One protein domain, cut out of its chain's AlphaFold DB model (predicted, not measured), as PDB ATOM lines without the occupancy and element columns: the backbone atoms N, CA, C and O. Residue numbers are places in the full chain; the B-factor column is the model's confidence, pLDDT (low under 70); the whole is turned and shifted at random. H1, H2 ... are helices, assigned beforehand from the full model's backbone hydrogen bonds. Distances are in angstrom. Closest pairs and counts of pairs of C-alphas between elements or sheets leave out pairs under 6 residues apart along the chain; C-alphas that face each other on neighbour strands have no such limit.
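What this domain is: This is residues 58 to 125 of the 291 residues of the protein "RING-type domain-containing protein" of Asparagus officinalis (UniProt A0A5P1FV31). The printed part is an open hook: one long single helix, H3, makes the long axis, and at its first end H2 and then short H1 fold back as a loose, uneven second arm with an empty gap between H1 and H3. No helix touches another. The printed part has 68 residues with three named helices, H1, H2, H3, and no named strand, so the class is all helix. It is extended, with a radius of gyration of the C-alphas of 19.4 A, and spans 62 by 30 by 11 A.

Where its parts are: H1, residues 58 to 65, begins at C-alpha 58 (62.119, 44.517, 149.437). H2 is residues 70 to 81, 16.8 A long. H3, residues 86 to 125, is 59.3 A long and ends at C-alpha 125 (95.657, 57.935, 141.847).

How they stand to each other: H1 and H2 are close but not clearly touching, the closest C-alphas, of Ile 65 and Trp 71, 7.4 A apart. Their lines are about perpendicular, at 79 degrees. H3 is apart from H1 and from H2. In H1, H2 and H3 every O i to N i+4 pair is within hydrogen-bond range.

The domain as a whole: The farthest C-alphas, of Gln 83 and Lys 125, are 62.8 A apart. The printed part has no cut, and both links are tight. Confidence is under 70 at residues 58 to 72 and 74 to 84.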
ATOM      1  N   ARG A  58      62.723  44.545 148.093       44.53
ATOM      2  CA  ARG A  58      62.119  44.517 149.437       44.53
ATOM      3  C   ARG A  58      62.190  45.853 150.183       44.53
ATOM      4  O   ARG A  58      61.326  46.110 151.016       44.53
ATOM      5  N   LEU A  59      63.137  46.734 149.862       44.44
ATOM      6  CA  LEU A  59      63.166  48.102 150.405       44.44
ATOM      7  C   LEU A  59      61.991  48.947 149.886       44.44
ATOM      8  O   LEU A  59      61.366  49.662 150.667       44.44
ATOM      9  N   HIS A  60      61.600  48.774 148.620       46.78
ATOM     10  CA  HIS A  60      60.352  49.346 148.094       46.78
ATOM     11  C   HIS A  60      59.094  48.683 148.678       46.78
ATOM     12  O   HIS A  60      58.056  49.331 148.810       46.78
ATOM     13  N   ALA A  61      59.173  47.412 149.088       47.88
ATOM     14  CA  ALA A  61      58.094  46.776 149.839       47.88
ATOM     15  C   ALA A  61      57.939  47.374 151.251       47.88
ATOM     16  O   ALA A  61      56.814  47.485 151.727       47.88
ATOM     17  N   PHE A  62      59.024  47.831 151.891       42.97
ATOM     18  CA  PHE A  62      58.971  48.497 153.199       42.97
ATOM     19  C   PHE A  62      58.278  49.868 153.163       42.97
ATOM     20  O   PHE A  62      57.495  50.156 154.065       42.97
ATOM     21  N   GLU A  63      58.460  50.667 152.106       48.62
ATOM     22  CA  GLU A  63      57.669  51.899 151.905       48.62
ATOM     23  C   GLU A  63      56.176  51.604 151.656       48.62
ATOM     24  O   GLU A  63      55.311  52.380 152.054       48.62
ATOM     25  N   ASN A  64      55.836  50.445 151.080       48.28
ATOM     26  CA  ASN A  64      54.441  50.028 150.889       48.28
ATOM     27  C   ASN A  64      53.778  49.435 152.152       48.28
ATOM     28  O   ASN A  64      52.545  49.359 152.211       48.28
ATOM     29  N   ILE A  65      54.541  49.051 153.181       48.97
ATOM     30  CA  ILE A  65      54.003  48.506 154.444       48.97
ATOM     31  C   ILE A  65      53.313  49.593 155.290       48.97
ATOM     32  O   ILE A  65      52.344  49.291 155.991       48.97
ATOM     33  N   GLU A  66      53.711  50.865 155.173       49.34
ATOM     34  CA  GLU A  66      52.977  51.978 155.804       49.34
ATOM     35  C   GLU A  66      51.578  52.182 155.192       49.34
ATOM     36  O   GLU A  66      50.658  52.608 155.886       49.34
ATOM     37  N   SER A  67      51.382  51.815 153.920       50.53
ATOM     38  CA  SER A  67      50.123  52.049 153.196       50.53
ATOM     39  C   SER A  67      49.082  50.925 153.315       50.53
ATOM     40  O   SER A  67      47.910  51.138 153.010       50.53
ATOM     41  N   THR A  68      49.475  49.726 153.760       53.53
ATOM     42  CA  THR A  68      48.646  48.505 153.650       53.53
ATOM     43  C   THR A  68      47.958  48.075 154.946       53.53
ATOM     44  O   THR A  68      47.289  47.046 154.975       53.53
ATOM     45  N   GLY A  69      48.098  48.830 156.042       55.44
ATOM     46  CA  GLY A  69      47.500  48.455 157.332       55.44
ATOM     47  C   GLY A  69      48.096  47.180 157.950       55.44
ATOM     48  O   GLY A  69      47.584  46.685 158.953       55.44
ATOM     49  N   ALA A  70      49.202  46.662 157.402       61.91
ATOM     50  CA  ALA A  70      49.901  45.479 157.903       61.91
ATOM     51  C   ALA A  70      50.406  45.664 159.348       61.91
ATOM     52  O   ALA A  70      50.399  44.715 160.133       61.91
ATOM     53  N   TRP A  71      50.732  46.901 159.738       64.19
ATOM     54  CA  TRP A  71      51.031  47.261 161.127       64.19
ATOM     55  C   TRP A  71      49.869  46.979 162.081       64.19
ATOM     56  O   TRP A  71      50.106  46.544 163.205       64.19
ATOM     57  N   GLN A  72      48.621  47.146 161.634       66.69
ATOM     58  CA  GLN A  72      47.444  46.854 162.449       66.69
ATOM     59  C   GLN A  72      47.273  45.341 162.652       66.69
ATOM     60  O   GLN A  72      46.951  44.900 163.750       66.69
ATOM     61  N   GLY A  73      47.556  44.535 161.623       72.75
ATOM     62  CA  GLY A  73      47.549  43.072 161.718       72.75
ATOM     63  C   GLY A  73      48.645  42.532 162.642       72.75
ATOM     64  O   GLY A  73      48.367  41.695 163.498       72.75
ATOM     65  N   ILE A  74      49.866  43.063 162.529       67.75
ATOM     66  CA  ILE A  74      50.988  42.723 163.420       67.75
ATOM     67  C   ILE A  74      50.689  43.177 164.856       67.75
ATOM     68  O   ILE A  74      50.920  42.416 165.791       67.75
ATOM     69  N   SER A  75      50.112  44.370 165.039       68.69
ATOM     70  CA  SER A  75      49.699  44.876 166.351       68.69
ATOM     71  C   SER A  75      48.658  43.968 167.003       68.69
ATOM     72  O   SER A  75      48.859  43.545 168.136       68.69
ATOM     73  N   ASN A  76      47.598  43.590 166.282       68.56
ATOM     74  CA  ASN A  76      46.533  42.730 166.808       68.56
ATOM     75  C   ASN A  76      47.034  41.303 167.110       68.56
ATOM     76  O   ASN A  76      46.621  40.687 168.092       68.56
ATOM     77  N   HIS A  77      47.955  40.774 166.297       68.06
ATOM     78  CA  HIS A  77      48.558  39.461 166.532       68.06
ATOM     79  C   HIS A  77      49.538  39.478 167.718       68.06
ATOM     80  O   HIS A  77      49.611  38.507 168.470       68.06
ATOM     81  N   LEU A  78      50.255  40.586 167.935       58.44
ATOM     82  CA  LEU A  78      51.058  40.805 169.141       58.44
ATOM     83  C   LEU A  78      50.168  40.986 170.376       58.44
ATOM     84  O   LEU A  78      50.513  40.492 171.445       58.44
ATOM     85  N   GLU A  79      49.002  41.618 170.238       63.38
ATOM     86  CA  GLU A  79      48.026  41.799 171.316       63.38
ATOM     87  C   GLU A  79      47.407  40.458 171.751       63.38
ATOM     88  O   GLU A  79      47.315  40.176 172.946       63.38
ATOM     89  N   SER A  80      47.142  39.544 170.811       61.97
ATOM     90  CA  SER A  80      46.767  38.149 171.110       61.97
ATOM     91  C   SER A  80      47.859  37.364 171.856       61.97
ATOM     92  O   SER A  80      47.544  36.411 172.564       61.97
ATOM     93  N   ILE A  81      49.130  37.747 171.716       57.78
ATOM     94  CA  ILE A  81      50.267  37.144 172.431       57.78
ATOM     95  C   ILE A  81      50.443  37.797 173.826       57.78
ATOM     96  O   ILE A  81      51.089  37.236 174.710       57.78
ATOM     97  N   THR A  82      49.811  38.949 174.097       52.78
ATOM     98  CA  THR A  82      50.041  39.769 175.311       52.78
ATOM     99  C   THR A  82      49.303  39.358 176.591       52.78
ATOM    100  O   THR A  82      49.354  40.090 177.578       52.78
ATOM    101  N   GLN A  83      48.716  38.158 176.665       55.19
ATOM    102  CA  GLN A  83      48.482  37.529 177.979       55.19
ATOM    103  C   GLN A  83      49.770  36.965 178.605       55.19
ATOM    104  O   GLN A  83      49.777  36.572 179.771       55.19
ATOM    105  N   LEU A  84      50.886  36.973 177.871       58.16
ATOM    106  CA  LEU A  84      52.214  36.837 178.455       58.16
ATOM    107  C   LEU A  84      52.511  38.059 179.332       58.16
ATOM    108  O   LEU A  84      52.370  39.199 178.895       58.16
ATOM    109  N   SER A  85      52.914  37.792 180.579       76.44
ATOM    110  CA  SER A  85      53.183  38.790 181.622       76.44
ATOM    111  C   SER A  85      53.882  40.048 181.086       76.44
ATOM    112  O   SER A  85      54.740  39.965 180.208       76.44
ATOM    113  N   GLN A  86      53.575  41.218 181.653       78.62
ATOM    114  CA  GLN A  86      54.202  42.503 181.292       78.62
ATOM    115  C   GLN A  86      55.745  42.429 181.212       78.62
ATOM    116  O   GLN A  86      56.369  43.145 180.425       78.62
ATOM    117  N   ASN A  87      56.352  41.497 181.953       79.31
ATOM    118  CA  ASN A  87      57.781  41.193 181.929       79.31
ATOM    119  C   ASN A  87      58.263  40.619 180.584       79.31
ATOM    120  O   ASN A  87      59.314  41.025 180.093       79.31
ATOM    121  N   ALA A  88      57.494  39.730 179.950       79.81
ATOM    122  CA  ALA A  88      57.821  39.170 178.638       79.81
ATOM    123  C   ALA A  88      57.780  40.248 177.543       79.81
ATOM    124  O   ALA A  88      58.677  40.320 176.704       79.81
ATOM    125  N   ARG A  89      56.799  41.159 177.602       78.81
ATOM    126  CA  ARG A  89      56.710  42.300 176.677       78.81
ATOM    127  C   ARG A  89      57.909  43.238 176.820       78.81
ATOM    128  O   ARG A  89      58.495  43.641 175.818       78.81
ATOM    129  N   ALA A  90      58.300  43.560 178.054       82.19
ATOM    130  CA  ALA A  90      59.481  44.378 178.311       82.19
ATOM    131  C   ALA A  90      60.772  43.704 177.812       82.19
ATOM    132  O   ALA A  90      61.641  44.383 177.267       82.19
ATOM    133  N   PHE A  91      60.889  42.383 177.959       85.69
ATOM    134  CA  PHE A  91      62.034  41.616 177.470       85.69
ATOM    135  C   PHE A  91      62.126  41.624 175.937       85.69
ATOM    136  O   PHE A  91      63.168  41.984 175.393       85.69
ATOM    137  N   ILE A  92      61.024  41.324 175.242       81.12
ATOM    138  CA  ILE A  92      60.973  41.308 173.771       81.12
ATOM    139  C   ILE A  92      61.296  42.694 173.197       81.12
ATOM    140  O   ILE A  92      62.103  42.806 172.278       81.12
ATOM    141  N   LEU A  93      60.741  43.769 173.768       80.94
ATOM    142  CA  LEU A  93      61.030  45.131 173.304       80.94
ATOM    143  C   LEU A  93      62.497  45.533 173.509       80.94
ATOM    144  O   LEU A  93      63.049  46.244 172.672       80.94
ATOM    145  N   ARG A  94      63.152  45.072 174.585       88.38
ATOM    146  CA  ARG A  94      64.596  45.293 174.782       88.38
ATOM    147  C   ARG A  94      65.428  44.539 173.748       88.38
ATOM    148  O   ARG A  94      66.372  45.121 173.227       88.38
ATOM    149  N   ALA A  95      65.064  43.295 173.437       84.75
ATOM    150  CA  ALA A  95      65.750  42.498 172.422       84.75
ATOM    151  C   ALA A  95      65.630  43.134 171.027       84.75
ATOM    152  O   ALA A  95      66.640  43.346 170.365       84.75
ATOM    153  N   ILE A  96      64.420  43.540 170.623       82.12
ATOM    154  CA  ILE A  96      64.192  44.222 169.338       82.12
ATOM    155  C   ILE A  96      64.976  45.537 169.269       82.12
ATOM    156  O   ILE A  96      65.595  45.833 168.251       82.12
ATOM    157  N   ARG A  97      64.983  46.329 170.348       88.25
ATOM    158  CA  ARG A  97      65.726  47.594 170.379       88.25
ATOM    159  C   ARG A  97      67.235  47.383 170.254       88.25
ATOM    160  O   ARG A  97      67.863  48.102 169.489       88.25
ATOM    161  N   ALA A  98      67.788  46.391 170.951       87.94
ATOM    162  CA  ALA A  98      69.202  46.046 170.842       87.94
ATOM    163  C   ALA A  98      69.576  45.616 169.413       87.94
ATOM    164  O   ALA A  98      70.618  46.026 168.907       87.94
ATOM    165  N   GLU A  99      68.704  44.860 168.743       88.31
ATOM    166  CA  GLU A  99      68.919  44.439 167.357       88.31
ATOM    167  C   GLU A  99      68.883  45.626 166.382       88.31
ATOM    168  O   GLU A  99      69.746  45.751 165.515       88.31
ATOM    169  N   ILE A 100      67.932  46.552 166.559       82.88
ATOM    170  CA  ILE A 100      67.847  47.783 165.756       82.88
ATOM    171  C   ILE A 100      69.082  48.663 165.975       82.88
ATOM    172  O   ILE A 100      69.644  49.177 165.008       82.88
ATOM    173  N   ASP A 101      69.524  48.826 167.222       86.62
ATOM    174  CA  ASP A 101      70.715  49.613 167.544       86.62
ATOM    175  C   ASP A 101      71.977  48.977 166.928       86.62
ATOM    176  O   ASP A 101      72.820  49.687 166.374       86.62
ATOM    177  N   ASN A 102      72.078  47.642 166.928       87.94
ATOM    178  CA  ASN A 102      73.159  46.908 166.267       87.94
ATOM    179  C   ASN A 102      73.126  47.085 164.735       87.94
ATOM    180  O   ASN A 102      74.137  47.423 164.116       87.94
ATOM    181  N   ALA A 103      71.952  46.953 164.111       84.88
ATOM    182  CA  ALA A 103      71.768  47.206 162.681       84.88
ATOM    183  C   ALA A 103      72.106  48.662 162.306       84.88
ATOM    184  O   ALA A 103      72.740  48.935 161.286       84.88
ATOM    185  N   TYR A 104      71.753  49.624 163.156       88.19
ATOM    186  CA  TYR A 104      72.121  51.016 162.943       88.19
ATOM    187  C   TYR A 104      73.641  51.206 163.001       88.19
ATOM    188  O   TYR A 104      74.217  51.807 162.089       88.19
ATOM    189  N   GLN A 105      74.316  50.643 164.007       86.50
ATOM    190  CA  GLN A 105      75.774  50.734 164.105       86.50
ATOM    191  C   GLN A 105      76.485  50.092 162.911       86.50
ATOM    192  O   GLN A 105      77.413  50.696 162.367       86.50
ATOM    193  N   THR A 106      76.026  48.933 162.434       86.75
ATOM    194  CA  THR A 106      76.619  48.287 161.254       86.75
ATOM    195  C   THR A 106      76.444  49.131 159.990       86.75
ATOM    196  O   THR A 106      77.407  49.302 159.240       86.75
ATOM    197  N   THR A 107      75.284  49.765 159.769       88.38
ATOM    198  CA  THR A 107      75.102  50.660 158.604       88.38
ATOM    199  C   THR A 107      75.975  51.913 158.669       88.38
ATOM    200  O   THR A 107      76.471  52.373 157.635       88.38
ATOM    201  N   VAL A 108      76.191  52.472 159.862       90.19
ATOM    202  CA  VAL A 108      77.093  53.613 160.066       90.19
ATOM    203  C   VAL A 108      78.530  53.201 159.751       90.19
ATOM    204  O   VAL A 108      79.191  53.874 158.956       90.19
ATOM    205  N   LEU A 109      78.990  52.063 160.278       87.44
ATOM    206  CA  LEU A 109      80.318  51.520 159.979       87.44
ATOM    207  C   LEU A 109      80.507  51.265 158.480       87.44
ATOM    208  O   LEU A 109      81.521  51.674 157.916       87.44
ATOM    209  N   LEU A 110      79.509  50.692 157.804       88.06
ATOM    210  CA  LEU A 110      79.571  50.415 156.368       88.06
ATOM    211  C   LEU A 110      79.648  51.707 155.537       88.06
ATOM    212  O   LEU A 110      80.432  51.797 154.591       88.06
ATOM    213  N   LYS A 111      78.914  52.759 155.928       90.06
ATOM    214  CA  LYS A 111      79.025  54.093 155.306       90.06
ATOM    215  C   LYS A 111      80.422  54.689 155.475       90.06
ATOM    216  O   LYS A 111      80.975  55.214 154.505       90.06
ATOM    217  N   HIS A 112      81.006  54.597 156.669       89.50
ATOM    218  CA  HIS A 112      82.366  55.075 156.919       89.50
ATOM    219  C   HIS A 112      83.413  54.272 156.142       89.50
ATOM    220  O   HIS A 112      84.318  54.866 155.558       89.50
ATOM    221  N   PHE A 113      83.254  52.954 156.051       89.12
ATOM    222  CA  PHE A 113      84.140  52.080 155.284       89.12
ATOM    223  C   PHE A 113      84.132  52.416 153.786       89.12
ATOM    224  O   PHE A 113      85.186  52.606 153.179       89.12
ATOM    225  N   VAL A 114      82.949  52.607 153.192       91.00
ATOM    226  CA  VAL A 114      82.822  53.013 151.782       91.00
ATOM    227  C   VAL A 114      83.443  54.394 151.533       91.00
ATOM    228  O   VAL A 114      84.065  54.617 150.490       91.00
ATOM    229  N   LEU A 115      83.304  55.336 152.472       88.12
ATOM    230  CA  LEU A 115      83.973  56.636 152.386       88.12
ATOM    231  C   LEU A 115      85.498  56.495 152.453       88.12
ATOM    232  O   LEU A 115      86.183  57.107 151.635       88.12
ATOM    233  N   ALA A 116      86.019  55.659 153.353       88.94
ATOM    234  CA  ALA A 116      87.450  55.393 153.473       88.94
ATOM    235  C   ALA A 116      88.028  54.796 152.180       88.94
ATOM    236  O   ALA A 116      89.006  55.327 151.656       88.94
ATOM    237  N   ILE A 117      87.374  53.789 151.584       90.06
ATOM    238  CA  ILE A 117      87.784  53.211 150.291       90.06
ATOM    239  C   ILE A 117      87.839  54.287 149.199       90.06
ATOM    240  O   ILE A 117      88.817  54.374 148.455       90.06
ATOM    241  N   ARG A 118      86.814  55.145 149.104       86.12
ATOM    242  CA  ARG A 118      86.781  56.228 148.105       86.12
ATOM    243  C   ARG A 118      87.904  57.242 148.292       86.12
ATOM    244  O   ARG A 118      88.372  57.799 147.304       86.12
ATOM    245  N   VAL A 119      88.305  57.521 149.530       89.12
ATOM    246  CA  VAL A 119      89.448  58.396 149.816       89.12
ATOM    247  C   VAL A 119      90.749  57.702 149.417       89.12
ATOM    248  O   VAL A 119      91.528  58.291 148.672       89.12
ATOM    249  N   SER A 120      90.944  56.439 149.796       84.19
ATOM    250  CA  SER A 120      92.152  55.675 149.461       84.19
ATOM    251  C   SER A 120      92.372  55.542 147.953       84.19
ATOM    252  O   SER A 120      93.477  55.796 147.487       84.19
ATOM    253  N   ILE A 121      91.325  55.251 147.169       86.31
ATOM    254  CA  ILE A 121      91.412  55.183 145.694       86.31
ATOM    255  C   ILE A 121      91.833  56.533 145.089       86.31
ATOM    256  O   ILE A 121      92.515  56.576 144.066       86.31
ATOM    257  N   ARG A 122      91.422  57.657 145.687       82.56
ATOM    258  CA  ARG A 122      91.853  58.982 145.216       82.56
ATOM    259  C   ARG A 122      93.308  59.254 145.560       82.56
ATOM    260  O   ARG A 122      94.030  59.767 144.714       82.56
ATOM    261  N   VAL A 123      93.738  58.894 146.767       84.38
ATOM    262  CA  VAL A 123      95.131  59.070 147.193       84.38
ATOM    263  C   VAL A 123      96.066  58.234 146.322       84.38
ATOM    264  O   VAL A 123      97.066  58.762 145.847       84.38
ATOM    265  N   THR A 124      95.722  56.980 146.018       77.69
ATOM    266  CA  THR A 124      96.559  56.140 145.146       77.69
ATOM    267  C   THR A 124      96.678  56.710 143.735       77.69
ATOM    268  O   THR A 124      97.784  56.751 143.209       77.69
ATOM    269  N   LYS A 125      95.599  57.254 143.156       79.25
ATOM    270  CA  LYS A 125      95.657  57.935 141.847       79.25
ATOM    271  C   LYS A 125      96.565  59.165 141.824       79.25
ATOM    272  O   LYS A 125      97.115  59.479 140.773       79.25
TER     273      LYS A 125